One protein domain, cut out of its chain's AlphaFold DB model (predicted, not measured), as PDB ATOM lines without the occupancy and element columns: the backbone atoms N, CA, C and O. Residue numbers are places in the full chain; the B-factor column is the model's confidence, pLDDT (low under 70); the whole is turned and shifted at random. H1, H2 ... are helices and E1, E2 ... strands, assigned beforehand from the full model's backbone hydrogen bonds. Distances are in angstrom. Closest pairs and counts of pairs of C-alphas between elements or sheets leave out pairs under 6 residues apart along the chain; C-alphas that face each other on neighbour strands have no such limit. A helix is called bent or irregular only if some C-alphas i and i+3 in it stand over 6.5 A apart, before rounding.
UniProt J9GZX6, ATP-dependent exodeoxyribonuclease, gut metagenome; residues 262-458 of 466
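AT A GLANCE: This is residues 262 to 458 of the 466 residues of the protein "ATP-dependent exodeoxyribonuclease" of gut metagenome (UniProt J9GZX6). A strongly twisted sheet is built on the long, bent strand E5, with the hairpins E4-E5 and E5-E6 as its long wings and the short strands E2 and E7 on the far side of E3. Helix H2 packs on E4 and E5, with H3 and H4 beyond it at one end of the longest axis; at the other end H1 packs on the small strand pair E1 and E8, beside which H5 lies. The printed part has 197 residues, with five named helices and eight named strands that follow along the chain as E1 H1 E2 E3 E4 E5 E6 H2 H3 H4 E7 E8 H5. The class is mixed; the large sheet is branched and antiparallel, and E1 and E8 are parallel. The whole is compact, with a radius of gyration of the C-alphas of 18.7 A, and only just elongated, spanning 66 by 44 by 36 A.

HOW THE PARTS SIT: E5, residues 352 to 368, bends by 67 degrees at residue 363. On one side of it lie E4, residues 339 to 346, and E3, residues 326 to 332; on the other side lies E6, residues 371 to 380. E4, E5 and E6 form a meander, each strand the antiparallel neighbour of the one before; N 339 and O 359 are 2.8 A apart, N 364 and O 375 2.8 A, both within hydrogen-bond range. E3 and E5 are antiparallel, with N 328 and O 365 at 2.9 A. E2, residues 307 to 310, forms a hairpin with E3, N 308 to O 327 being 2.9 A; on its other side is E7, residues 444 to 446, antiparallel, with N 309 and O 445 at 2.8 A. H2, residues 395 to 407, is on this sheet at a height of 7.5 A and only just stands up from it, rising 42 degrees; the C-alphas of Val 343 and Ala 399, the closest of E4 and H2, are 5.9 A apart. H3, residues 410 to 413, only just touches H4, residues 422 to 435, with 3 pairs of C-alphas within 8 A, made by residues 425 to 429 of H4 alone; the closest are Leu 412 and Tyr 429, 6.4 A. H2 and H4 are close but not clearly touching, at a steep tilt of 67 degrees, opposite ways; their closest C-alphas, Phe 404 and Leu 433, are 7.8 A apart. E1, residues 275 to 277, and E8, residues 449 to 451, are parallel, with N 277 and O 450 at 2.9 A. The closest C-alphas of H1, residues 280 to 295, and E8 are Val 283 and Ala 449, 5.1 A; H1 only grazes the large sheet. The closest C-alphas of H5, residues 452 to 457, and E1 are Cys 452 and Ile 276, 5.9 A. In H1, H2 and H4 every O i to N i+4 pair is within hydrogen-bond range, in H5 1 of 2, and H3 is too short for such a pair.

IN THESE COORDINATES: E1 begins at C-alpha 275, (125.453, 81.821, 112.917). E5 runs 44.6 A from C-alpha 352, (107.831, 102.430, 84.812); E6 measures 26.3 A, E4 22.9 A, H1 21.8 A, H4 19.7 A and H2 18.6 A. H5 ends at C-alpha 457, (137.266, 87.257, 105.490).

THE WHOLE: The two C-alphas farthest apart, Glu 263 and Pro 420, are 67.0 A apart. The printed part has no cut. The links H1 to E2, E2 to E3 and E6 to H2 are long. The mean pLDDT of the printed part is 84.9; residue 299 and residues 347 to 350, 388 to 394 and 457 to 458 are under 70.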
ATOM      1  N   PHE A 262     120.130  79.607 121.649       93.81
ATOM      2  CA  PHE A 262     119.213  80.220 122.611       93.81
ATOM      3  C   PHE A 262     119.477  79.758 124.050       93.81
ATOM      4  O   PHE A 262     119.416  80.569 124.968       93.81
ATOM      5  N   GLU A 263     119.849  78.492 124.257       92.25
ATOM      6  CA  GLU A 263     120.229  77.974 125.581       92.25
ATOM      7  C   GLU A 263     121.490  78.649 126.140       92.25
ATOM      8  O   GLU A 263     121.554  78.959 127.330       92.25
ATOM      9  N   LEU A 264     122.488  78.911 125.288       90.56
ATOM     10  CA  LEU A 264     123.723  79.594 125.687       90.56
ATOM     11  C   LEU A 264     123.510  81.086 125.979       90.56
ATOM     12  O   LEU A 264     124.243  81.661 126.786       90.56
ATOM     13  N   PHE A 265     122.533  81.718 125.327       91.75
ATOM     14  CA  PHE A 265     122.317  83.164 125.392       91.75
ATOM     15  C   PHE A 265     120.854  83.532 125.688       91.75
ATOM     16  O   PHE A 265     120.254  84.290 124.938       91.75
ATOM     17  N   PRO A 266     120.271  83.098 126.817       91.62
ATOM     18  CA  PRO A 266     118.818  83.106 127.025       91.62
ATOM     19  C   PRO A 266     118.168  84.497 127.024       91.62
ATOM     20  O   PRO A 266     116.974  84.623 126.778       91.62
ATOM     21  N   SER A 267     118.922  85.553 127.337       88.69
ATOM     22  CA  SER A 267     118.354  86.893 127.543       88.69
ATOM     23  C   SER A 267     118.492  87.825 126.343       88.69
ATOM     24  O   SER A 267     117.703  88.755 126.207       88.69
ATOM     25  N   ARG A 268     119.536  87.657 125.523       88.38
ATOM     26  CA  ARG A 268     119.827  88.540 124.383       88.38
ATOM     27  C   ARG A 268     120.854  87.913 123.440       88.38
ATOM     28  O   ARG A 268     121.728  87.189 123.922       88.38
ATOM     29  N   PRO A 269     120.860  88.290 122.149       87.06
ATOM     30  CA  PRO A 269     121.927  87.906 121.234       87.06
ATOM     31  C   PRO A 269     123.292  88.345 121.767       87.06
ATOM     32  O   PRO A 269     123.472  89.491 122.192       87.06
ATOM     33  N   HIS A 270     124.273  87.445 121.732       84.69
ATOM     34  CA  HIS A 270     125.609  87.766 122.213       84.69
ATOM     35  C   HIS A 270     126.480  88.364 121.093       84.69
ATOM     36  O   HIS A 270     126.646  87.724 120.057       84.69
ATOM     37  N   PRO A 271     127.119  89.528 121.315       77.50
ATOM     38  CA  PRO A 271     128.102  90.169 120.429       77.50
ATOM     39  C   PRO A 271     129.127  89.263 119.734       77.50
ATOM     40  O   PRO A 271     129.563  89.541 118.621       77.50
ATOM     41  N   GLN A 272     129.555  88.200 120.413       78.88
ATOM     42  CA  GLN A 272     130.586  87.277 119.927       78.88
ATOM     43  C   GLN A 272     130.020  85.968 119.365       78.88
ATOM     44  O   GLN A 272     130.790  85.115 118.932       78.88
ATOM     45  N   ALA A 273     128.702  85.785 119.386       86.69
ATOM     46  CA  ALA A 273     128.051  84.592 118.873       86.69
ATOM     47  C   ALA A 273     127.447  84.883 117.501       86.69
ATOM     48  O   ALA A 273     126.662  85.816 117.347       86.69
ATOM     49  N   ILE A 274     127.803  84.069 116.509       89.50
ATOM     50  CA  ILE A 274     127.350  84.261 115.137       89.50
ATOM     51  C   ILE A 274     126.983  82.935 114.488       89.50
ATOM     52  O   ILE A 274     127.689  81.936 114.636       89.50
ATOM     53  N   VAL A 275     125.883  82.942 113.746       92.44
ATOM     54  CA  VAL A 275     125.453  81.821 112.917       92.44
ATOM     55  C   VAL A 275     126.138  81.908 111.557       92.44
ATOM     56  O   VAL A 275     126.205  82.965 110.935       92.44
ATOM     57  N   ILE A 276     126.659  80.786 111.069       92.38
ATOM     58  CA  ILE A 276     127.273  80.705 109.742       92.38
ATOM     59  C   ILE A 276     126.399  79.812 108.863       92.38
ATOM     60  O   ILE A 276     126.083  78.686 109.241       92.38
ATOM     61  N   ALA A 277     126.021  80.312 107.688       91.75
ATOM     62  CA  ALA A 277     125.170  79.605 106.736       91.75
ATOM     63  C   ALA A 277     125.747  79.631 105.311       91.75
ATOM     64  O   ALA A 277     126.661  80.395 104.992       91.75
ATOM     65  N   TYR A 278     125.213  78.785 104.428       89.06
ATOM     66  CA  TYR A 278     125.714  78.662 103.060       89.06
ATOM     67  C   TYR A 278     125.231  79.811 102.161       89.06
ATOM     68  O   TYR A 278     126.041  80.441 101.475       89.06
ATOM     69  N   SER A 279     123.929  80.122 102.180       89.88
ATOM     70  CA  SER A 279     123.318  81.116 101.285       89.88
ATOM     71  C   SER A 279     122.853  82.384 102.009       89.88
ATOM     72  O   SER A 279     122.541  82.362 103.197       89.88
ATOM     73  N   ASN A 280     122.741  83.503 101.279       88.56
ATOM     74  CA  ASN A 280     122.169  84.739 101.835       88.56
ATOM     75  C   ASN A 280     120.703  84.580 102.254       88.56
ATOM     76  O   ASN A 280     120.258  85.294 103.145       88.56
ATOM     77  N   ARG A 281     119.963  83.660 101.618       91.56
ATOM     78  CA  ARG A 281     118.587  83.342 102.007       91.56
ATOM     79  C   ARG A 281     118.555  82.712 103.395       91.56
ATOM     80  O   ARG A 281     117.870  83.233 104.256       91.56
ATOM     81  N   GLN A 282     119.381  81.693 103.634       93.31
ATOM     82  CA  GLN A 282     119.490  81.073 104.957       93.31
ATOM     83  C   GLN A 282     119.967  82.057 106.024       93.31
ATOM     84  O   GLN A 282     119.465  82.023 107.136       93.31
ATOM     85  N   VAL A 283     120.925  82.932 105.695       92.88
ATOM     86  CA  VAL A 283     121.357  84.004 106.608       92.88
ATOM     87  C   VAL A 283     120.171  84.867 107.024       92.88
ATOM     88  O   VAL A 283     119.948  85.036 108.214       92.88
ATOM     89  N   LEU A 284     119.388  85.342 106.052       92.38
ATOM     90  CA  LEU A 284     118.207  86.156 106.320       92.38
ATOM     91  C   LEU A 284     117.169  85.395 107.159       92.38
ATOM     92  O   LEU A 284     116.615  85.954 108.100       92.38
ATOM     93  N   ASP A 285     116.934  84.122 106.847       93.44
ATOM     94  CA  ASP A 285     115.990  83.282 107.586       93.44
ATOM     95  C   ASP A 285     116.447  83.099 109.049       93.44
ATOM     96  O   ASP A 285     115.655  83.287 109.969       93.44
ATOM     97  N   TYR A 286     117.737  82.830 109.286       94.56
ATOM     98  CA  TYR A 286     118.297  82.742 110.639       94.56
ATOM     99  C   TYR A 286     118.258  84.075 111.385       94.56
ATOM    100  O   TYR A 286     117.925  84.087 112.569       94.56
ATOM    101  N   ASP A 287     118.570  85.188 110.715       93.38
ATOM    102  CA  ASP A 287     118.453  86.523 111.300       93.38
ATOM    103  C   ASP A 287     117.015  86.779 111.771       93.38
ATOM    104  O   ASP A 287     116.815  87.225 112.900       93.38
ATOM    105  N   HIS A 288     116.008  86.450 110.953       93.06
ATOM    106  CA  HIS A 288     114.601  86.578 111.338       93.06
ATOM    107  C   HIS A 288     114.229  85.672 112.510       93.06
ATOM    108  O   HIS A 288     113.671  86.174 113.479       93.06
ATOM    109  N   CYS A 289     114.596  84.387 112.488       93.94
ATOM    110  CA  CYS A 289     114.304  83.479 113.601       93.94
ATOM    111  C   CYS A 289     114.933  83.950 114.921       93.94
ATOM    112  O   CYS A 289     114.302  83.878 115.975       93.94
ATOM    113  N   ILE A 290     116.173  84.447 114.879       93.88
ATOM    114  CA  ILE A 290     116.852  84.990 116.061       93.88
ATOM    115  C   ILE A 290     116.137  86.253 116.545       93.88
ATOM    116  O   ILE A 290     115.889  86.396 117.741       93.88
ATOM    117  N   ARG A 291     115.755  87.159 115.636       93.06
ATOM    118  CA  ARG A 291     115.009  88.371 116.005       93.06
ATOM    119  C   ARG A 291     113.653  88.054 116.618       93.06
ATOM    120  O   ARG A 291     113.322  88.619 117.656       93.06
ATOM    121  N   GLU A 292     112.899  87.147 116.012       93.00
ATOM    122  CA  GLU A 292     111.592  86.719 116.509       93.00
ATOM    123  C   GLU A 292     111.691  86.113 117.911       93.00
ATOM    124  O   GLU A 292     110.843  86.396 118.753       93.00
ATOM    125  N   HIS A 293     112.750  85.344 118.190       92.94
ATOM    126  CA  HIS A 293     112.979  84.755 119.508       92.94
ATOM    127  C   HIS A 293     113.214  85.810 120.602       92.94
ATOM    128  O   HIS A 293     112.606  85.724 121.666       92.94
ATOM    129  N   TYR A 294     114.076  86.804 120.359       92.62
ATOM    130  CA  TYR A 294     114.454  87.777 121.397       92.62
ATOM    131  C   TYR A 294     113.547  89.005 121.481       92.62
ATOM    132  O   TYR A 294     113.444  89.608 122.548       92.62
ATOM    133  N   TYR A 295     112.917  89.400 120.377       91.25
ATOM    134  CA  TYR A 295     112.163  90.652 120.293       91.25
ATOM    135  C   TYR A 295     110.682  90.444 119.920       91.25
ATOM    136  O   TYR A 295     109.904  91.396 119.964       91.25
ATOM    137  N   GLY A 296     110.268  89.213 119.599       88.38
ATOM    138  CA  GLY A 296     108.886  88.854 119.266       88.38
ATOM    139  C   GLY A 296     108.543  88.934 117.772       88.38
ATOM    140  O   GLY A 296     109.339  89.349 116.932       88.38
ATOM    141  N   THR A 297     107.322  88.529 117.417       79.25
ATOM    142  CA  THR A 297     106.852  88.460 116.018       79.25
ATOM    143  C   THR A 297     106.339  89.795 115.468       79.25
ATOM    144  O   THR A 297     106.338  90.001 114.259       79.25
ATOM    145  N   GLN A 298     105.937  90.729 116.336       72.94
ATOM    146  CA  GLN A 298     105.497  92.084 115.966       72.94
ATOM    147  C   GLN A 298     106.611  93.114 116.185       72.94
ATOM    148  O   GLN A 298     106.410  94.166 116.792       72.94
ATOM    149  N   THR A 299     107.818  92.786 115.734       69.25
ATOM    150  CA  THR A 299     108.969  93.669 115.909       69.25
ATOM    151  C   THR A 299     108.915  94.859 114.970       69.25
ATOM    152  O   THR A 299     108.469  94.770 113.825       69.25
ATOM    153  N   GLN A 300     109.420  95.992 115.452       82.12
ATOM    154  CA  GLN A 300     109.717  97.128 114.594       82.12
ATOM    155  C   GLN A 300     110.808  96.752 113.572       82.12
ATOM    156  O   GLN A 300     111.480  95.716 113.672       82.12
ATOM    157  N   TRP A 301     111.017  97.619 112.579       90.00
ATOM    158  CA  TRP A 301     112.069  97.427 111.575       90.00
ATOM    159  C   TRP A 301     113.483  97.375 112.183       90.00
ATOM    160  O   TRP A 301     114.400  96.890 111.529       90.00
ATOM    161  N   LEU A 302     113.650  97.849 113.422       92.56
ATOM    162  CA  LEU A 302     114.864  97.759 114.229       92.56
ATOM    163  C   LEU A 302     114.486  97.822 115.714       92.56
ATOM    164  O   LEU A 302     113.489  98.457 116.042       92.56
ATOM    165  N   ASN A 303     115.271  97.218 116.608       91.50
ATOM    166  CA  ASN A 303     115.104  97.355 118.064       91.50
ATOM    167  C   ASN A 303     116.401  97.839 118.732       91.50
ATOM    168  O   ASN A 303     117.505  97.572 118.251       91.50
ATOM    169  N   ALA A 304     116.283  98.534 119.865       91.12
ATOM    170  CA  ALA A 304     117.443  98.826 120.705       91.12
ATOM    171  C   ALA A 304     118.057  97.513 121.228       91.12
ATOM    172  O   ALA A 304     117.345  96.591 121.622       91.12
ATOM    173  N   GLY A 305     119.385  97.424 121.215       89.38
ATOM    174  CA  GLY A 305     120.144  96.218 121.544       89.38
ATOM    175  C   GLY A 305     120.442  95.300 120.354       89.38
ATOM    176  O   GLY A 305     121.280  94.408 120.498       89.38
ATOM    177  N   GLU A 306     119.830  95.519 119.184       92.31
ATOM    178  CA  GLU A 306     120.084  94.690 118.002       92.31
ATOM    179  C   GLU A 306     121.517  94.833 117.475       92.31
ATOM    180  O   GLU A 306     122.180  95.864 117.626       92.31
ATOM    181  N   LEU A 307     121.991  93.770 116.824       92.94
ATOM    182  CA  LEU A 307     123.278  93.746 116.138       92.94
ATOM    183  C   LEU A 307     123.051  93.931 114.639       92.94
ATOM    184  O   LEU A 307     122.267  93.207 114.024       92.94
ATOM    185  N   LEU A 308     123.775  94.873 114.045       92.88
ATOM    186  CA  LEU A 308     123.786  95.120 112.609       92.88
ATOM    187  C   LEU A 308     125.167  94.822 112.041       92.88
ATOM    188  O   LEU A 308     126.185  95.190 112.618       92.88
ATOM    189  N   MET A 309     125.212  94.205 110.866       90.25
ATOM    190  CA  MET A 309     126.430  94.054 110.083       90.25
ATOM    191  C   MET A 309     126.449  95.085 108.956       90.25
ATOM    192  O   MET A 309     125.544  95.134 108.121       90.25
ATOM    193  N   ILE A 310     127.523  95.866 108.878       87.69
ATOM    194  CA  ILE A 310     127.766  96.795 107.774       87.69
ATOM    195  C   ILE A 310     127.911  96.000 106.472       87.69
ATOM    196  O   ILE A 310     128.763  95.121 106.359       87.69
ATOM    197  N   ALA A 311     127.089  96.305 105.469       83.69
ATOM    198  CA  ALA A 311     127.082  95.608 104.183       83.69
ATOM    199  C   ALA A 311     127.953  96.295 103.119       83.69
ATOM    200  O   ALA A 311     128.319  95.669 102.121       83.69
ATOM    201  N   ARG A 312     128.290  97.577 103.315       78.44
ATOM    202  CA  ARG A 312     129.128  98.377 102.411       78.44
ATOM    203  C   ARG A 312     129.982  99.351 103.210       78.44
ATOM    204  O   ARG A 312     129.490  99.930 104.169       78.44
ATOM    205  N   ASN A 313     131.225  99.563 102.773       76.00
ATOM    206  CA  ASN A 313     132.073 100.585 103.376       76.00
ATOM    207  C   ASN A 313     131.388 101.957 103.316       76.00
ATOM    208  O   ASN A 313     130.879 102.337 102.259       76.00
ATOM    209  N   ASN A 314     131.414 102.690 104.423       81.94
ATOM    210  CA  ASN A 314     130.865 104.033 104.531       81.94
ATOM    211  C   ASN A 314     131.870 104.934 105.260       81.94
ATOM    212  O   ASN A 314     132.452 104.526 106.262       81.94
ATOM    213  N   TYR A 315     132.085 106.135 104.724       81.06
ATOM    214  CA  TYR A 315     133.057 107.111 105.224       81.06
ATOM    215  C   TYR A 315     132.407 108.470 105.545       81.06
ATOM    216  O   TYR A 315     133.105 109.428 105.862       81.06
ATOM    217  N   SER A 316     131.078 108.581 105.438       82.50
ATOM    218  CA  SER A 316     130.357 109.860 105.518       82.50
ATOM    219  C   SER A 316     130.064 110.319 106.949       82.50
ATOM    220  O   SER A 316     129.646 111.455 107.141       82.50
ATOM    221  N   TYR A 317     130.294 109.474 107.958       82.06
ATOM    222  CA  TYR A 317     129.943 109.748 109.360       82.06
ATOM    223  C   TYR A 317     131.143 110.151 110.234       82.06
ATOM    224  O   TYR A 317     131.086 110.030 111.452       82.06
ATOM    225  N   GLY A 318     132.252 110.597 109.634       78.38
ATOM    226  CA  GLY A 318     133.475 110.982 110.358       78.38
ATOM    227  C   GLY A 318     134.335 109.804 110.835       78.38
ATOM    228  O   GLY A 318     135.498 110.002 111.164       78.38
ATOM    229  N   GLU A 319     133.805 108.580 110.789       82.88
ATOM    230  CA  GLU A 319     134.528 107.338 111.067       82.88
ATOM    231  C   GLU A 319     134.413 106.358 109.895       82.88
ATOM    232  O   GLU A 319     133.422 106.349 109.159       82.88
ATOM    233  N   GLU A 320     135.432 105.510 109.725       80.19
ATOM    234  CA  GLU A 320     135.451 104.495 108.669       80.19
ATOM    235  C   GLU A 320     134.673 103.241 109.104       80.19
ATOM    236  O   GLU A 320     135.144 102.432 109.907       80.19
ATOM    237  N   LEU A 321     133.479 103.049 108.541       82.75
ATOM    238  CA  LEU A 321     132.663 101.855 108.754       82.75
ATOM    239  C   LEU A 321     132.954 100.840 107.649       82.75
ATOM    240  O   LEU A 321     132.582 101.047 106.495       82.75
ATOM    241  N   TYR A 322     133.616  99.731 107.977       79.19
ATOM    242  CA  TYR A 322     133.987  98.707 106.995       79.19
ATOM    243  C   TYR A 322     132.906  97.638 106.806       79.19
ATOM    244  O   TYR A 322     132.271  97.191 107.757       79.19
ATOM    245  N   ASN A 323     132.759  97.155 105.571       80.94
ATOM    246  CA  ASN A 323     131.930  95.999 105.243       80.94
ATOM    247  C   ASN A 323     132.348  94.766 106.066       80.94
ATOM    248  O   ASN A 323     133.525  94.398 106.103       80.94
ATOM    249  N   GLY A 324     131.367  94.120 106.694       78.25
ATOM    250  CA  GLY A 324     131.538  92.962 107.567       78.25
ATOM    251  C   GLY A 324     131.807  93.304 109.035       78.25
ATOM    252  O   GLY A 324     131.939  92.382 109.841       78.25
ATOM    253  N   SER A 325     131.899  94.587 109.398       80.06
ATOM    254  CA  SER A 325     131.929  95.014 110.801       80.06
ATOM    255  C   SER A 325     130.544  94.886 111.432       80.06
ATOM    256  O   SER A 325     129.540  95.168 110.777       80.06
ATOM    257  N   VAL A 326     130.499  94.474 112.700       86.81
ATOM    258  CA  VAL A 326     129.267  94.402 113.495       86.81
ATOM    259  C   VAL A 326     129.194  95.630 114.397       86.81
ATOM    260  O   VAL A 326     130.184  95.981 115.039       86.81
ATOM    261  N   VAL A 327     128.034  96.276 114.431       90.69
ATOM    262  CA  VAL A 327     127.716  97.428 115.281       90.69
ATOM    263  C   VAL A 327     126.470  97.109 116.102       90.69
ATOM    264  O   VAL A 327     125.623  96.325 115.670       90.69
ATOM    265  N   ARG A 328     126.347  97.706 117.287       93.31
ATOM    266  CA  ARG A 328     125.163  97.571 118.141       93.31
ATOM    267  C   ARG A 328     124.271  98.792 117.987       93.31
ATOM    268  O   ARG A 328     124.770  99.910 117.923       93.31
ATOM    269  N   VAL A 329     122.963  98.584 117.962       94.56
ATOM    270  CA  VAL A 329     121.963  99.652 118.033       94.56
ATOM    271  C   VAL A 329     121.755 100.009 119.499       94.56
ATOM    272  O   VAL A 329     121.317  99.169 120.278       94.56
ATOM    273  N   ASP A 330     122.075 101.236 119.893       94.06
ATOM    274  CA  ASP A 330     121.823 101.710 121.256       94.06
ATOM    275  C   ASP A 330     120.412 102.300 121.381       94.06
ATOM    276  O   ASP A 330     119.731 102.066 122.375       94.06
ATOM    277  N   GLU A 331     119.961 103.038 120.366       95.00
ATOM    278  CA  GLU A 331     118.670 103.730 120.373       95.00
ATOM    279  C   GLU A 331     118.142 103.912 118.946       95.00
ATOM    280  O   GLU A 331     118.912 104.125 118.007       95.00
ATOM    281  N   ILE A 332     116.820 103.854 118.781       93.88
ATOM    282  CA  ILE A 332     116.151 104.210 117.527       93.88
ATOM    283  C   ILE A 332     115.705 105.665 117.634       93.88
ATOM    284  O   ILE A 332     115.007 106.039 118.576       93.88
ATOM    285  N   MET A 333     116.078 106.484 116.661       94.69
ATOM    286  CA  MET A 333     115.738 107.904 116.665       94.69
ATOM    287  C   MET A 333     114.311 108.115 116.136       94.69
ATOM    288  O   MET A 333     113.735 107.250 115.472       94.69
ATOM    289  N   ASN A 334     113.743 109.295 116.399       90.31
ATOM    290  CA  ASN A 334     112.452 109.736 115.849       90.31
ATOM    291  C   ASN A 334     111.291 108.746 116.095       90.31
ATOM    292  O   ASN A 334     110.416 108.580 115.247       90.31
ATOM    293  N   GLY A 335     111.302 108.040 117.231       85.94
ATOM    294  CA  GLY A 335     110.260 107.069 117.590       85.94
ATOM    295  C   GLY A 335     110.150 105.873 116.636       85.94
ATOM    296  O   GLY A 335     109.089 105.262 116.559       85.94
ATOM    297  N   GLY A 336     111.207 105.567 115.873       88.06
ATOM    298  CA  GLY A 336     111.213 104.458 114.916       88.06
ATOM    299  C   GLY A 336     110.453 104.722 113.619       88.06
ATOM    300  O   GLY A 336     110.195 103.781 112.869       88.06
ATOM    301  N   GLN A 337     110.122 105.978 113.317       92.44
ATOM    302  CA  GLN A 337     109.478 106.334 112.054       92.44
ATOM    303  C   GLN A 337     110.381 106.041 110.849       92.44
ATOM    304  O   GLN A 337     111.578 106.336 110.855       92.44
ATOM    305  N   ILE A 338     109.777 105.487 109.795       95.19
ATOM    306  CA  ILE A 338     110.427 105.270 108.503       95.19
ATOM    307  C   ILE A 338     110.074 106.442 107.585       95.19
ATOM    308  O   ILE A 338     108.905 106.734 107.337       95.19
ATOM    309  N   GLU A 339     111.095 107.109 107.059       95.69
ATOM    310  CA  GLU A 339     110.953 108.109 106.007       95.69
ATOM    311  C   GLU A 339     110.888 107.407 104.645       95.69
ATOM    312  O   GLU A 339     111.825 106.714 104.248       95.69
ATOM    313  N   HIS A 340     109.791 107.621 103.919       95.31
ATOM    314  CA  HIS A 340     109.560 107.052 102.593       95.31
ATOM    315  C   HIS A 340     109.879 108.068 101.494       95.31
ATOM    316  O   HIS A 340     109.391 109.201 101.513       95.31
ATOM    317  N   ARG A 341     110.663 107.654 100.498       93.56
ATOM    318  CA  ARG A 341     110.974 108.441  99.301       93.56
ATOM    319  C   ARG A 341     110.720 107.610  98.057       93.56
ATOM    320  O   ARG A 341     111.514 106.746  97.693       93.56
ATOM    321  N   ARG A 342     109.602 107.896  97.393       92.94
ATOM    322  CA  ARG A 342     109.190 107.181  96.186       92.94
ATOM    323  C   ARG A 342     109.834 107.782  94.950       92.94
ATOM    324  O   ARG A 342     109.781 108.992  94.730       92.94
ATOM    325  N   VAL A 343     110.437 106.922  94.141       89.44
ATOM    326  CA  VAL A 343     111.163 107.298  92.929       89.44
ATOM    327  C   VAL A 343     110.657 106.457  91.773       89.44
ATOM    328  O   VAL A 343     110.595 105.234  91.869       89.44
ATOM    329  N   LYS A 344     110.328 107.104  90.658       87.25
ATOM    330  CA  LYS A 344     109.975 106.414  89.419       87.25
ATOM    331  C   LYS A 344     111.229 106.175  88.587       87.25
ATOM    332  O   LYS A 344     111.981 107.110  88.321       87.25
ATOM    333  N   LEU A 345     111.444 104.928  88.184       82.25
ATOM    334  CA  LEU A 345     112.529 104.516  87.300       82.25
ATOM    335  C   LEU A 345     111.961 103.947  86.000       82.25
ATOM    336  O   LEU A 345     110.968 103.223  86.011       82.25
ATOM    337  N   HIS A 346     112.629 104.223  84.884       75.00
ATOM    338  CA  HIS A 346     112.289 103.640  83.588       75.00
ATOM    339  C   HIS A 346     113.194 102.437  83.312       75.00
ATOM    340  O   HIS A 346     114.419 102.570  83.296       75.00
ATOM    341  N   ARG A 347     112.609 101.255  83.090       67.25
ATOM    342  CA  ARG A 347     113.357 100.077  82.618       67.25
ATOM    343  C   ARG A 347     113.637 100.164  81.117       67.25
ATOM    344  O   ARG A 347     112.928 100.850  80.387       67.25
ATOM    345  N   GLU A 348     114.609  99.377  80.653       56.75
ATOM    346  CA  GLU A 348     114.996  99.258  79.234       56.75
ATOM    347  C   GLU A 348     113.793  98.936  78.313       56.75
ATOM    348  O   GLU A 348     113.741  99.391  77.174       56.75
ATOM    349  N   ASN A 349     112.752  98.274  78.839       61.56
ATOM    350  CA  ASN A 349     111.507  97.961  78.122       61.56
ATOM    351  C   ASN A 349     110.429  99.071  78.190       61.56
ATOM    352  O   ASN A 349     109.257  98.787  77.954       61.56
ATOM    353  N   LYS A 350     110.777 100.311  78.571       61.16
ATOM    354  CA  LYS A 350     109.848 101.447  78.795       61.16
ATOM    355  C   LYS A 350     108.778 101.234  79.879       61.16
ATOM    356  O   LYS A 350     107.865 102.044  80.002       61.16
ATOM    357  N   GLN A 351     108.887 100.183  80.688       71.38
ATOM    358  CA  GLN A 351     108.031 100.004  81.861       71.38
ATOM    359  C   GLN A 351     108.509 100.906  83.003       71.38
ATOM    360  O   GLN A 351     109.695 100.891  83.351       71.38
ATOM    361  N   GLU A 352     107.588 101.677  83.581       79.12
ATOM    362  CA  GLU A 352     107.831 102.430  84.812       79.12
ATOM    363  C   GLU A 352     107.783 101.491  86.016       79.12
ATOM    364  O   GLU A 352     106.839 100.721  86.190       79.12
ATOM    365  N   VAL A 353     108.813 101.562  86.853       84.31
ATOM    366  CA  VAL A 353     108.867 100.882  88.144       84.31
ATOM    367  C   VAL A 353     109.010 101.944  89.219       84.31
ATOM    368  O   VAL A 353     109.969 102.714  89.217       84.31
ATOM    369  N   GLU A 354     108.048 101.989  90.132       87.00
ATOM    370  CA  GLU A 354     108.135 102.824  91.323       87.00
ATOM    371  C   GLU A 354     108.907 102.081  92.414       87.00
ATOM    372  O   GLU A 354     108.673 100.902  92.683       87.00
ATOM    373  N   VAL A 355     109.861 102.775  93.022       88.69
ATOM    374  CA  VAL A 355     110.729 102.254  94.072       88.69
ATOM    375  C   VAL A 355     110.521 103.093  95.316       88.69
ATOM    376  O   VAL A 355     110.725 104.304  95.286       88.69
ATOM    377  N   ASP A 356     110.139 102.445  96.410       91.38
ATOM    378  CA  ASP A 356     110.002 103.078  97.717       91.38
ATOM    379  C   ASP A 356     111.304 102.934  98.515       91.38
ATOM    380  O   ASP A 356     111.636 101.854  99.014       91.38
ATOM    381  N   LEU A 357     112.071 104.022  98.598       92.81
ATOM    382  CA  LEU A 357     113.260 104.093  99.441       92.81
ATOM    383  C   LEU A 357     112.842 104.400 100.878       92.81
ATOM    384  O   LEU A 357     112.191 105.407 101.141       92.81
ATOM    385  N   GLN A 358     113.251 103.540 101.799       94.94
ATOM    386  CA  GLN A 358     112.874 103.570 103.203       94.94
ATOM    387  C   GLN A 358     114.101 103.893 104.044       94.94
ATOM    388  O   GLN A 358     115.097 103.162 104.017       94.94
ATOM    389  N   PHE A 359     114.029 104.983 104.802       95.88
ATOM    390  CA  PHE A 359     115.121 105.447 105.646       95.88
ATOM    391  C   PHE A 359     114.703 105.510 107.105       95.88
ATOM    392  O   PHE A 359     113.646 106.035 107.434       95.88
ATOM    393  N   GLY A 360     115.575 105.027 107.980       95.62
ATOM    394  CA  GLY A 360     115.425 105.146 109.424       95.62
ATOM    395  C   GLY A 360     116.643 105.826 110.031       95.62
ATOM    396  O   GLY A 360     117.673 105.968 109.373       95.62
ATOM    397  N   GLU A 361     116.544 106.262 111.280       96.50
ATOM    398  CA  GLU A 361     117.676 106.824 112.018       96.50
ATOM    399  C   GLU A 361     117.888 106.049 113.312       96.50
ATOM    400  O   GLU A 361     116.936 105.719 114.018       96.50
ATOM    401  N   ALA A 362     119.146 105.748 113.611       96.38
ATOM    402  CA  ALA A 362     119.521 105.013 114.808       96.38
ATOM    403  C   ALA A 362     120.843 105.536 115.361       96.38
ATOM    404  O   ALA A 362     121.736 105.944 114.612       96.38
ATOM    405  N   LYS A 363     120.977 105.482 116.680       96.50
ATOM    406  CA  LYS A 363     122.242 105.652 117.379       96.50
ATOM    407  C   LYS A 363     122.908 104.288 117.492       96.50
ATOM    408  O   LYS A 363     122.338 103.366 118.074       96.50
ATOM    409  N   ILE A 364     124.099 104.155 116.919       95.12
ATOM    410  CA  ILE A 364     124.879 102.917 116.924       95.12
ATOM    411  C   ILE A 364     126.167 103.081 117.726       95.12
ATOM    412  O   ILE A 364     126.736 104.174 117.771       95.12
ATOM    413  N   SER A 365     126.659 101.979 118.289       92.75
ATOM    414  CA  SER A 365     127.978 101.894 118.909       92.75
ATOM    415  C   SER A 365     128.806 100.720 118.400       92.75
ATOM    416  O   SER A 365     128.296  99.665 118.015       92.75
ATOM    417  N   PHE A 366     130.120 100.918 118.389       87.94
ATOM    418  CA  PHE A 366     131.124  99.908 118.057       87.94
ATOM    419  C   PHE A 366     132.453 100.264 118.727       87.94
ATOM    420  O   PHE A 366     132.633 101.388 119.199       87.94
ATOM    421  N   ARG A 367     133.396  99.317 118.792       80.44
ATOM    422  CA  ARG A 367     134.723  99.585 119.361       80.44
ATOM    423  C   ARG A 367     135.763  99.805 118.277       80.44
ATOM    424  O   ARG A 367     135.801  99.091 117.273       80.44
ATOM    425  N   LYS A 368     136.650 100.761 118.527       75.12
ATOM    426  CA  LYS A 368     137.848 101.044 117.736       75.12
ATOM    427  C   LYS A 368     139.054 100.889 118.658       75.12
ATOM    428  O   LYS A 368     139.421 101.798 119.396       75.12
ATOM    429  N   GLY A 369     139.636  99.692 118.670       71.69
ATOM    430  CA  GLY A 369     140.604  99.328 119.705       71.69
ATOM    431  C   GLY A 369     139.940  99.362 121.084       71.69
ATOM    432  O   GLY A 369     138.914  98.717 121.291       71.69
ATOM    433  N   ASN A 370     140.490 100.149 122.007       73.56
ATOM    434  CA  ASN A 370     139.942 100.269 123.359       73.56
ATOM    435  C   ASN A 370     138.838 101.327 123.485       73.56
ATOM    436  O   ASN A 370     138.165 101.363 124.512       73.56
ATOM    437  N   GLU A 371     138.627 102.156 122.462       82.12
ATOM    438  CA  GLU A 371     137.660 103.248 122.506       82.12
ATOM    439  C   GLU A 371     136.283 102.779 122.038       82.12
ATOM    440  O   GLU A 371     136.140 102.137 120.993       82.12
ATOM    441  N   ALA A 372     135.256 103.106 122.822       85.88
ATOM    442  CA  ALA A 372     133.869 102.955 122.413       85.88
ATOM    443  C   ALA A 372     133.455 104.191 121.610       85.88
ATOM    444  O   ALA A 372     133.496 105.311 122.117       85.88
ATOM    445  N   VAL A 373     133.058 103.975 120.361       90.62
ATOM    446  CA  VAL A 373     132.578 105.020 119.459       90.62
ATOM    447  C   VAL A 373     131.067 104.897 119.351       90.62
ATOM    448  O   VAL A 373     130.542 103.801 119.148       90.62
ATOM    449  N   THR A 374     130.374 106.028 119.453       93.44
ATOM    450  CA  THR A 374     128.921 106.108 119.300       93.44
ATOM    451  C   THR A 374     128.569 107.220 118.326       93.44
ATOM    452  O   THR A 374     129.146 108.303 118.382       93.44
ATOM    453  N   MET A 375     127.608 106.972 117.440       94.25
ATOM    454  CA  MET A 375     127.182 107.943 116.433       94.25
ATOM    455  C   MET A 375     125.734 107.737 116.007       94.25
ATOM    456  O   MET A 375     125.201 106.633 116.093       94.25
ATOM    457  N   VAL A 376     125.109 108.808 115.520       95.06
ATOM    458  CA  VAL A 376     123.783 108.754 114.895       95.06
ATOM    459  C   VAL A 376     123.961 108.577 113.394       95.06
ATOM    460  O   VAL A 376     124.685 109.341 112.756       95.06
ATOM    461  N   VAL A 377     123.296 107.572 112.833       95.12
ATOM    462  CA  VAL A 377     123.383 107.220 111.415       95.12
ATOM    463  C   VAL A 377     121.998 107.158 110.782       95.12
ATOM    464  O   VAL A 377     121.020 106.776 111.430       95.12
ATOM    465  N   LYS A 378     121.919 107.491 109.489       95.56
ATOM    466  CA  LYS A 378     120.741 107.207 108.664       95.56
ATOM    467  C   LYS A 378     120.927 105.842 108.013       95.56
ATOM    468  O   LYS A 378     121.938 105.611 107.360       95.56
ATOM    469  N   LEU A 379     119.974 104.939 108.201       94.81
ATOM    470  CA  LEU A 379     119.983 103.568 107.695       94.81
ATOM    471  C   LEU A 379     119.097 103.461 106.454       94.81
ATOM    472  O   LEU A 379     117.991 104.004 106.437       94.81
ATOM    473  N   LEU A 380     119.553 102.720 105.445       93.81
ATOM    474  CA  LEU A 380     118.700 102.291 104.337       93.81
ATOM    475  C   LEU A 380     117.938 101.029 104.763       93.81
ATOM    476  O   LEU A 380     118.455  99.920 104.662       93.81
ATOM    477  N   VAL A 381     116.700 101.181 105.232       93.50
ATOM    478  CA  VAL A 381     115.891 100.086 105.802       93.50
ATOM    479  C   VAL A 381     115.669  98.964 104.787       93.50
ATOM    480  O   VAL A 381     115.714  97.786 105.147       93.50
ATOM    481  N   ASN A 382     115.550  99.297 103.495       90.88
ATOM    482  CA  ASN A 382     115.422  98.301 102.424       90.88
ATOM    483  C   ASN A 382     116.576  97.278 102.408       90.88
ATOM    484  O   ASN A 382     116.402  96.175 101.889       90.88
ATOM    485  N   SER A 383     117.765  97.621 102.928       89.31
ATOM    486  CA  SER A 383     118.912  96.707 102.925       89.31
ATOM    487  C   SER A 383     118.868  95.649 104.028       89.31
ATOM    488  O   SER A 383     119.577  94.650 103.906       89.31
ATOM    489  N   LEU A 384     118.050  95.826 105.072       89.44
ATOM    490  CA  LEU A 384     117.993  94.899 106.209       89.44
ATOM    491  C   LEU A 384     117.382  93.548 105.826       89.44
ATOM    492  O   LEU A 384     117.884  92.511 106.246       89.44
ATOM    493  N   ASN A 385     116.350  93.561 104.977       84.25
ATOM    494  CA  ASN A 385     115.554  92.374 104.638       84.25
ATOM    495  C   ASN A 385     115.845  91.810 103.234       84.25
ATOM    496  O   ASN A 385     115.049  91.044 102.694       84.25
ATOM    497  N   THR A 386     116.953  92.200 102.594       80.75
ATOM    498  CA  THR A 386     117.284  91.732 101.237       80.75
ATOM    499  C   THR A 386     118.314  90.604 101.235       80.75
ATOM    500  O   THR A 386     119.357  90.652 101.902       80.75
ATOM    501  N   THR A 387     118.071  89.602 100.392       71.31
ATOM    502  CA  THR A 387     119.051  88.556 100.086       71.31
ATOM    503  C   THR A 387     120.163  89.040  99.157       71.31
ATOM    504  O   THR A 387     121.218  88.406  99.101       71.31
ATOM    505  N   ASP A 388     119.985  90.175  98.474       66.81
ATOM    506  CA  ASP A 388     120.960  90.678  97.509       66.81
ATOM    507  C   ASP A 388     122.247  91.145  98.202       66.81
ATOM    508  O   ASP A 388     122.239  91.823  99.237       66.81
ATOM    509  N   THR A 389     123.390  90.739  97.651       55.16
ATOM    510  CA  THR A 389     124.735  91.114  98.124       55.16
ATOM    511  C   THR A 389     125.360  92.220  97.293       55.16
ATOM    512  O   THR A 389     126.106  93.040  97.825       55.16
ATOM    513  N   SER A 390     125.054  92.272  96.000       48.84
ATOM    514  CA  SER A 390     125.452  93.351  95.105       48.84
ATOM    515  C   SER A 390     124.405  94.448  95.192       48.84
ATOM    516  O   SER A 390     123.457  94.418  94.419       48.84
ATOM    517  N   VAL A 391     124.560  95.346  96.173       41.72
ATOM    518  CA  VAL A 391     123.767  96.575  96.352       41.72
ATOM    519  C   VAL A 391     122.300  96.352  96.009       41.72
ATOM    520  O   VAL A 391     121.959  96.565  94.854       41.72
ATOM    521  N   SER A 392     121.469  95.942  96.978       44.53
ATOM    522  CA  SER A 392     120.043  96.306  97.005       44.53
ATOM    523  C   SER A 392     119.460  96.411  95.579       44.53
ATOM    524  O   SER A 392     119.445  97.506  95.026       44.53
ATOM    525  N   GLY A 393     119.226  95.267  94.919       55.66
ATOM    526  CA  GLY A 393     119.510  95.053  93.490       55.66
ATOM    527  C   GLY A 393     119.311  96.254  92.567       55.66
ATOM    528  O   GLY A 393     118.252  96.854  92.639       55.66
ATOM    529  N   LYS A 394     120.309  96.565  91.712       64.88
ATOM    530  CA  LYS A 394     120.351  97.521  90.564       64.88
ATOM    531  C   LYS A 394     119.417  98.742  90.666       64.88
ATOM    532  O   LYS A 394     119.857  99.882  90.767       64.88
ATOM    533  N   LEU A 395     118.127  98.461  90.664       75.62
ATOM    534  CA  LEU A 395     116.997  99.303  91.003       75.62
ATOM    535  C   LEU A 395     117.173 100.200  92.250       75.62
ATOM    536  O   LEU A 395     116.966 101.399  92.105       75.62
ATOM    537  N   LEU A 396     117.565  99.718  93.448       79.75
ATOM    538  CA  LEU A 396     117.667 100.635  94.614       79.75
ATOM    539  C   LEU A 396     118.866 101.583  94.488       79.75
ATOM    540  O   LEU A 396     118.768 102.743  94.878       79.75
ATOM    541  N   ALA A 397     119.976 101.136  93.894       77.00
ATOM    542  CA  ALA A 397     121.118 102.008  93.604       77.00
ATOM    543  C   ALA A 397     120.747 103.124  92.612       77.00
ATOM    544  O   ALA A 397     121.101 104.286  92.817       77.00
ATOM    545  N   GLN A 398     120.011 102.771  91.553       77.75
ATOM    546  CA  GLN A 398     119.475 103.728  90.584       77.75
ATOM    547  C   GLN A 398     118.475 104.683  91.245       77.75
ATOM    548  O   GLN A 398     118.563 105.890  91.035       77.75
ATOM    549  N   ALA A 399     117.580 104.168  92.091       86.19
ATOM    550  CA  ALA A 399     116.612 104.977  92.823       86.19
ATOM    551  C   ALA A 399     117.305 105.986  93.746       86.19
ATOM    552  O   ALA A 399     116.956 107.161  93.698       86.19
ATOM    553  N   LEU A 400     118.321 105.574  94.516       87.00
ATOM    554  CA  LEU A 400     119.109 106.473  95.371       87.00
ATOM    555  C   LEU A 400     119.780 107.592  94.567       87.00
ATOM    556  O   LEU A 400     119.786 108.745  94.991       87.00
ATOM    557  N   LEU A 401     120.336 107.263  93.398       83.94
ATOM    558  CA  LEU A 401     120.976 108.252  92.533       83.94
ATOM    559  C   LEU A 401     119.962 109.246  91.951       83.94
ATOM    560  O   LEU A 401     120.230 110.446  91.920       83.94
ATOM    561  N   VAL A 402     118.806 108.765  91.488       85.19
ATOM    562  CA  VAL A 402     117.735 109.627  90.966       85.19
ATOM    563  C   VAL A 402     117.165 110.507  92.079       85.19
ATOM    564  O   VAL A 402     117.036 111.712  91.879       85.19
ATOM    565  N   GLU A 403     116.903 109.946  93.261       90.81
ATOM    566  CA  GLU A 403     116.460 110.686  94.450       90.81
ATOM    567  C   GLU A 403     117.433 111.820  94.792       90.81
ATOM    568  O   GLU A 403     117.022 112.974  94.929       90.81
ATOM    569  N   PHE A 404     118.735 111.522  94.828       89.88
ATOM    570  CA  PHE A 404     119.779 112.518  95.044       89.88
ATOM    571  C   PHE A 404     119.746 113.623  93.982       89.88
ATOM    572  O   PHE A 404     119.740 114.812  94.313       89.88
ATOM    573  N   LYS A 405     119.651 113.258  92.697       86.00
ATOM    574  CA  LYS A 405     119.589 114.226  91.590       86.00
ATOM    575  C   LYS A 405     118.368 115.144  91.666       86.00
ATOM    576  O   LYS A 405     118.475 116.309  91.287       86.00
ATOM    577  N   LEU A 406     117.234 114.672  92.180       88.19
ATOM    578  CA  LEU A 406     116.050 115.514  92.390       88.19
ATOM    579  C   LEU A 406     116.304 116.615  93.431       88.19
ATOM    580  O   LEU A 406     115.751 117.710  93.308       88.19
ATOM    581  N   ARG A 407     117.180 116.369  94.408       88.94
ATOM    582  CA  ARG A 407     117.560 117.343  95.444       88.94
ATOM    583  C   ARG A 407     118.707 118.265  95.035       88.94
ATOM    584  O   ARG A 407     118.926 119.283  95.686       88.94
ATOM    585  N   LEU A 408     119.411 117.955  93.946       87.31
ATOM    586  CA  LEU A 408     120.477 118.812  93.438       87.31
ATOM    587  C   LEU A 408     119.939 120.134  92.863       87.31
ATOM    588  O   LEU A 408     118.878 120.144  92.222       87.31
ATOM    589  N   PRO A 409     120.712 121.232  92.982       87.31
ATOM    590  CA  PRO A 409     120.462 122.464  92.244       87.31
ATOM    591  C   PRO A 409     120.343 122.200  90.732       87.31
ATOM    592  O   PRO A 409     121.141 121.424  90.197       87.31
ATOM    593  N   PRO A 410     119.429 122.870  89.996       85.00
ATOM    594  CA  PRO A 410     119.213 122.628  88.564       85.00
ATOM    595  C   PRO A 410     120.490 122.667  87.711       85.00
ATOM    596  O   PRO A 410     120.643 121.860  86.796       85.00
ATOM    597  N   ARG A 411     121.451 123.534  88.068       84.81
ATOM    598  CA  ARG A 411     122.758 123.656  87.395       84.81
ATOM    599  C   ARG A 411     123.621 122.385  87.445       84.81
ATOM    600  O   ARG A 411     124.484 122.214  86.591       84.81
ATOM    601  N   LEU A 412     123.401 121.513  88.434       83.88
ATOM    602  CA  LEU A 412     124.170 120.282  88.657       83.88
ATOM    603  C   LEU A 412     123.447 119.013  88.191       83.88
ATOM    604  O   LEU A 412     124.075 117.961  88.113       83.88
ATOM    605  N   ARG A 413     122.145 119.085  87.877       79.31
ATOM    606  CA  ARG A 413     121.348 117.898  87.514       79.31
ATOM    607  C   ARG A 413     121.800 117.264  86.200       79.31
ATOM    608  O   ARG A 413     121.854 116.046  86.105       79.31
ATOM    609  N   ASN A 414     122.146 118.101  85.219       74.12
ATOM    610  CA  ASN A 414     122.509 117.695  83.860       74.12
ATOM    611  C   ASN A 414     123.838 118.342  83.437       74.12
ATOM    612  O   ASN A 414     123.877 119.225  82.574       74.12
ATOM    613  N   LEU A 415     124.933 117.927  84.075       72.38
ATOM    614  CA  LEU A 415     126.271 118.438  83.779       72.38
ATOM    615  C   LEU A 415     126.752 117.965  82.404       72.38
ATOM    616  O   LEU A 415     127.157 116.820  82.227       72.38
ATOM    617  N   LYS A 416     126.759 118.876  81.430       75.69
ATOM    618  CA  LYS A 416     127.338 118.627  80.104       75.69
ATOM    619  C   LYS A 416     128.824 118.973  80.099       75.69
ATOM    620  O   LYS A 416     129.207 120.054  80.543       75.69
ATOM    621  N   LYS A 417     129.653 118.096  79.524       71.19
ATOM    622  CA  LYS A 417     131.111 118.302  79.386       71.19
ATOM    623  C   LYS A 417     131.483 119.542  78.572       71.19
ATOM    624  O   LYS A 417     132.568 120.078  78.740       71.19
ATOM    625  N   THR A 418     130.581 120.000  77.707       77.12
ATOM    626  CA  THR A 418     130.749 121.217  76.907       77.12
ATOM    627  C   THR A 418     130.661 122.500  77.737       77.12
ATOM    628  O   THR A 418     130.958 123.572  77.222       77.12
ATOM    629  N   ASN A 419     130.255 122.417  79.010       77.12
ATOM    630  CA  ASN A 419     130.210 123.569  79.899       77.12
ATOM    631  C   ASN A 419     131.644 123.987  80.303       77.12
ATOM    632  O   ASN A 419     132.358 123.172  80.893       77.12
ATOM    633  N   PRO A 420     132.062 125.247  80.079       80.81
ATOM    634  CA  PRO A 420     133.383 125.741  80.485       80.81
ATOM    635  C   PRO A 420     133.686 125.560  81.983       80.81
ATOM    636  O   PRO A 420     134.832 125.349  82.369       80.81
ATOM    637  N   GLN A 421     132.654 125.583  82.833       83.50
ATOM    638  CA  GLN A 421     132.760 125.403  84.286       83.50
ATOM    639  C   GLN A 421     132.626 123.937  84.729       83.50
ATOM    640  O   GLN A 421     132.551 123.660  85.927       83.50
ATOM    641  N   TYR A 422     132.603 122.976  83.797       78.56
ATOM    642  CA  TYR A 422     132.330 121.564  84.089       78.56
ATOM    643  C   TYR A 422     133.208 121.002  85.210       78.56
ATOM    644  O   TYR A 422     132.692 120.336  86.099       78.56
ATOM    645  N   LYS A 423     134.516 121.299  85.226       77.00
ATOM    646  CA  LYS A 423     135.422 120.810  86.283       77.00
ATOM    647  C   LYS A 423     135.014 121.302  87.675       77.00
ATOM    648  O   LYS A 423     134.996 120.512  88.615       77.00
ATOM    649  N   GLN A 424     134.667 122.583  87.796       83.06
ATOM    650  CA  GLN A 424     134.251 123.186  89.062       83.06
ATOM    651  C   GLN A 424     132.896 122.636  89.511       83.06
ATOM    652  O   GLN A 424     132.773 122.154  90.634       83.06
ATOM    653  N   LEU A 425     131.908 122.628  88.614       81.62
ATOM    654  CA  LEU A 425     130.571 122.108  88.902       81.62
ATOM    655  C   LEU A 425     130.589 120.603  89.200       81.62
ATOM    656  O   LEU A 425     129.809 120.116  90.013       81.62
ATOM    657  N   ARG A 426     131.495 119.846  88.573       80.00
ATOM    658  CA  ARG A 426     131.675 118.422  88.858       80.00
ATOM    659  C   ARG A 426     132.282 118.196  90.235       80.00
ATOM    660  O   ARG A 426     131.838 117.281  90.918       80.00
ATOM    661  N   LYS A 427     133.257 119.014  90.642       79.00
ATOM    662  CA  LYS A 427     133.793 118.972  92.005       79.00
ATOM    663  C   LYS A 427     132.683 119.247  93.021       79.00
ATOM    664  O   LYS A 427     132.482 118.432  93.907       79.00
ATOM    665  N   GLU A 428     131.895 120.301  92.806       85.25
ATOM    666  CA  GLU A 428     130.735 120.622  93.649       85.25
ATOM    667  C   GLU A 428     129.723 119.465  93.712       85.25
ATOM    668  O   GLU A 428     129.295 119.077  94.793       85.25
ATOM    669  N   TYR A 429     129.385 118.855  92.570       84.25
ATOM    670  CA  TYR A 429     128.534 117.662  92.522       84.25
ATOM    671  C   TYR A 429     129.104 116.516  93.367       84.25
ATOM    672  O   TYR A 429     128.362 115.864  94.096       84.25
ATOM    673  N   THR A 430     130.406 116.242  93.251       76.62
ATOM    674  CA  THR A 430     131.065 115.164  93.994       76.62
ATOM    675  C   THR A 430     131.091 115.453  95.492       76.62
ATOM    676  O   THR A 430     130.793 114.549  96.267       76.62
ATOM    677  N   ASP A 431     131.369 116.692  95.890       81.12
ATOM    678  CA  ASP A 431     131.369 117.109  97.293       81.12
ATOM    679  C   ASP A 431     129.961 116.957  97.901       81.12
ATOM    680  O   ASP A 431     129.807 116.350  98.962       81.12
ATOM    681  N   LEU A 432     128.917 117.394  97.180       86.88
ATOM    682  CA  LEU A 432     127.519 117.196  97.582       86.88
ATOM    683  C   LEU A 432     127.149 115.714  97.664       86.88
ATOM    684  O   LEU A 432     126.501 115.303  98.620       86.88
ATOM    685  N   LEU A 433     127.577 114.903  96.693       82.94
ATOM    686  CA  LEU A 433     127.321 113.464  96.690       82.94
ATOM    687  C   LEU A 433     127.977 112.778  97.892       82.94
ATOM    688  O   LEU A 433     127.359 111.900  98.476       82.94
ATOM    689  N   MET A 434     129.200 113.159  98.271       77.62
ATOM    690  CA  MET A 434     129.924 112.569  99.408       77.62
ATOM    691  C   MET A 434     129.330 112.952 100.772       77.62
ATOM    692  O   MET A 434     129.439 112.178 101.725       77.62
ATOM    693  N   GLN A 435     128.697 114.123 100.861       84.69
ATOM    694  CA  GLN A 435     128.059 114.637 102.080       84.69
ATOM    695  C   GLN A 435     126.570 114.271 102.178       84.69
ATOM    696  O   GLN A 435     125.930 114.511 103.202       84.69
ATOM    697  N   ASP A 436     125.995 113.692 101.123       89.81
ATOM    698  CA  ASP A 436     124.567 113.440 101.060       89.81
ATOM    699  C   ASP A 436     124.104 112.357 102.044       89.81
ATOM    700  O   ASP A 436     124.514 111.198 101.959       89.81
ATOM    701  N   ARG A 437     123.191 112.719 102.950       90.94
ATOM    702  CA  ARG A 437     122.723 111.821 104.018       90.94
ATOM    703  C   ARG A 437     121.886 110.629 103.542       90.94
ATOM    704  O   ARG A 437     121.799 109.642 104.264       90.94
ATOM    705  N   TYR A 438     121.229 110.723 102.383       91.25
ATOM    706  CA  TYR A 438     120.359 109.657 101.867       91.25
ATOM    707  C   TYR A 438     121.128 108.720 100.948       91.25
ATOM    708  O   TYR A 438     121.061 107.504 101.097       91.25
ATOM    709  N   TYR A 439     121.907 109.286 100.028       87.50
ATOM    710  CA  TYR A 439     122.750 108.522  99.120       87.50
ATOM    711  C   TYR A 439     123.826 107.739  99.881       87.50
ATOM    712  O   TYR A 439     124.092 106.583  99.551       87.50
ATOM    713  N   ASN A 440     124.395 108.340 100.932       87.75
ATOM    714  CA  ASN A 440     125.340 107.679 101.837       87.75
ATOM    715  C   ASN A 440     124.670 107.146 103.108       87.75
ATOM    716  O   ASN A 440     125.347 106.959 104.126       87.75
ATOM    717  N   ALA A 441     123.360 106.883 103.070       92.69
ATOM    718  CA  ALA A 441     122.721 106.112 104.125       92.69
ATOM    719  C   ALA A 441     123.472 104.785 104.313       92.69
ATOM    720  O   ALA A 441     124.016 104.188 103.379       92.69
ATOM    721  N   LEU A 442     123.573 104.354 105.561       91.19
ATOM    722  CA  LEU A 442     124.318 103.175 105.936       91.19
ATOM    723  C   LEU A 442     123.550 101.926 105.494       91.19
ATOM    724  O   LEU A 442     122.412 101.694 105.907       91.19
ATOM    725  N   ASN A 443     124.192 101.116 104.655       90.38
ATOM    726  CA  ASN A 443     123.651  99.834 104.227       90.38
ATOM    727  C   ASN A 443     124.063  98.770 105.240       90.38
ATOM    728  O   ASN A 443     125.240  98.402 105.315       90.38
ATOM    729  N   CYS A 444     123.088  98.249 105.972       91.19
ATOM    730  CA  CYS A 444     123.267  97.196 106.963       91.19
ATOM    731  C   CYS A 444     122.416  95.971 106.630       91.19
ATOM    732  O   CYS A 444     121.396  96.074 105.948       91.19
ATOM    733  N   LYS A 445     122.840  94.821 107.147       91.81
ATOM    734  CA  LYS A 445     121.996  93.639 107.361       91.81
ATOM    735  C   LYS A 445     121.913  93.379 108.861       91.81
ATOM    736  O   LYS A 445     122.734  93.920 109.607       91.81
ATOM    737  N   TYR A 446     120.978  92.547 109.303       93.31
ATOM    738  CA  TYR A 446     121.063  92.021 110.663       93.31
ATOM    739  C   TYR A 446     122.373  91.238 110.841       93.31
ATOM    740  O   TYR A 446     122.953  90.715 109.888       93.31
ATOM    741  N   GLY A 447     122.922  91.312 112.048       91.00
ATOM    742  CA  GLY A 447     124.277  90.867 112.364       91.00
ATOM    743  C   GLY A 447     124.346  89.526 113.084       91.00
ATOM    744  O   GLY A 447     125.375  89.260 113.702       91.00
ATOM    745  N   TYR A 448     123.286  88.713 113.061       92.38
ATOM    746  CA  TYR A 448     123.228  87.455 113.814       92.38
ATOM    747  C   TYR A 448     123.740  86.269 113.003       92.38
ATOM    748  O   TYR A 448     124.305  85.331 113.572       92.38
ATOM    749  N   ALA A 449     123.584  86.324 111.680       91.94
ATOM    750  CA  ALA A 449     124.058  85.311 110.757       91.94
ATOM    751  C   ALA A 449     124.900  85.894 109.608       91.94
ATOM    752  O   ALA A 449     124.725  87.030 109.167       91.94
ATOM    753  N   ILE A 450     125.830  85.096 109.078       90.38
ATOM    754  CA  ILE A 450     126.642  85.440 107.901       90.38
ATOM    755  C   ILE A 450     126.894  84.238 107.002       90.38
ATOM    756  O   ILE A 450     126.808  83.083 107.412       90.38
ATOM    757  N   THR A 451     127.261  84.512 105.751       89.38
ATOM    758  CA  THR A 451     127.676  83.457 104.829       89.38
ATOM    759  C   THR A 451     129.087  82.963 105.145       89.38
ATOM    760  O   THR A 451     129.932  83.738 105.604       89.38
ATOM    761  N   CYS A 452     129.391  81.705 104.813       87.88
ATOM    762  CA  CYS A 452     130.738  81.139 104.985       87.88
ATOM    763  C   CYS A 452     131.838  81.998 104.327       87.88
ATOM    764  O   CYS A 452     132.888  82.227 104.924       87.88
ATOM    765  N   HIS A 453     131.579  82.552 103.135       83.25
ATOM    766  CA  HIS A 453     132.517  83.447 102.443       83.25
ATOM    767  C   HIS A 453     132.821  84.717 103.253       83.25
ATOM    768  O   HIS A 453     133.973  85.141 103.341       83.25
ATOM    769  N   LYS A 454     131.800  85.320 103.883       80.50
ATOM    770  CA  LYS A 454     131.993  86.479 104.766       80.50
ATOM    771  C   LYS A 454     132.744  86.092 106.039       80.50
ATOM    772  O   LYS A 454     133.601  86.854 106.477       80.50
ATOM    773  N   ALA A 455     132.457  84.915 106.596       82.06
ATOM    774  CA  ALA A 455     133.128  84.406 107.790       82.06
ATOM    775  C   ALA A 455     134.637  84.205 107.565       82.06
ATOM    776  O   ALA A 455     135.437  84.556 108.429       82.06
ATOM    777  N   GLN A 456     135.036  83.731 106.380       76.56
ATOM    778  CA  GLN A 456     136.442  83.524 106.019       76.56
ATOM    779  C   GLN A 456     137.245  84.835 105.986       76.56
ATOM    780  O   GLN A 456     138.357  84.896 106.502       76.56
ATOM    781  N   ALA A 457     136.662  85.916 105.456       61.72
ATOM    782  CA  ALA A 457     137.266  87.257 105.490       61.72
ATOM    783  C   ALA A 457     137.263  87.886 106.894       61.72
ATOM    784  O   ALA A 457     137.902  88.912 107.135       61.72
ATOM    785  N   ALA A 458     136.528  87.278 107.822       54.28
ATOM    786  CA  ALA A 458     136.234  87.786 109.145       54.28
ATOM    787  C   ALA A 458     136.941  87.003 110.256       54.28
ATOM    788  O   ALA A 458     136.380  86.879 111.343       54.28
TER     789      ALA A 458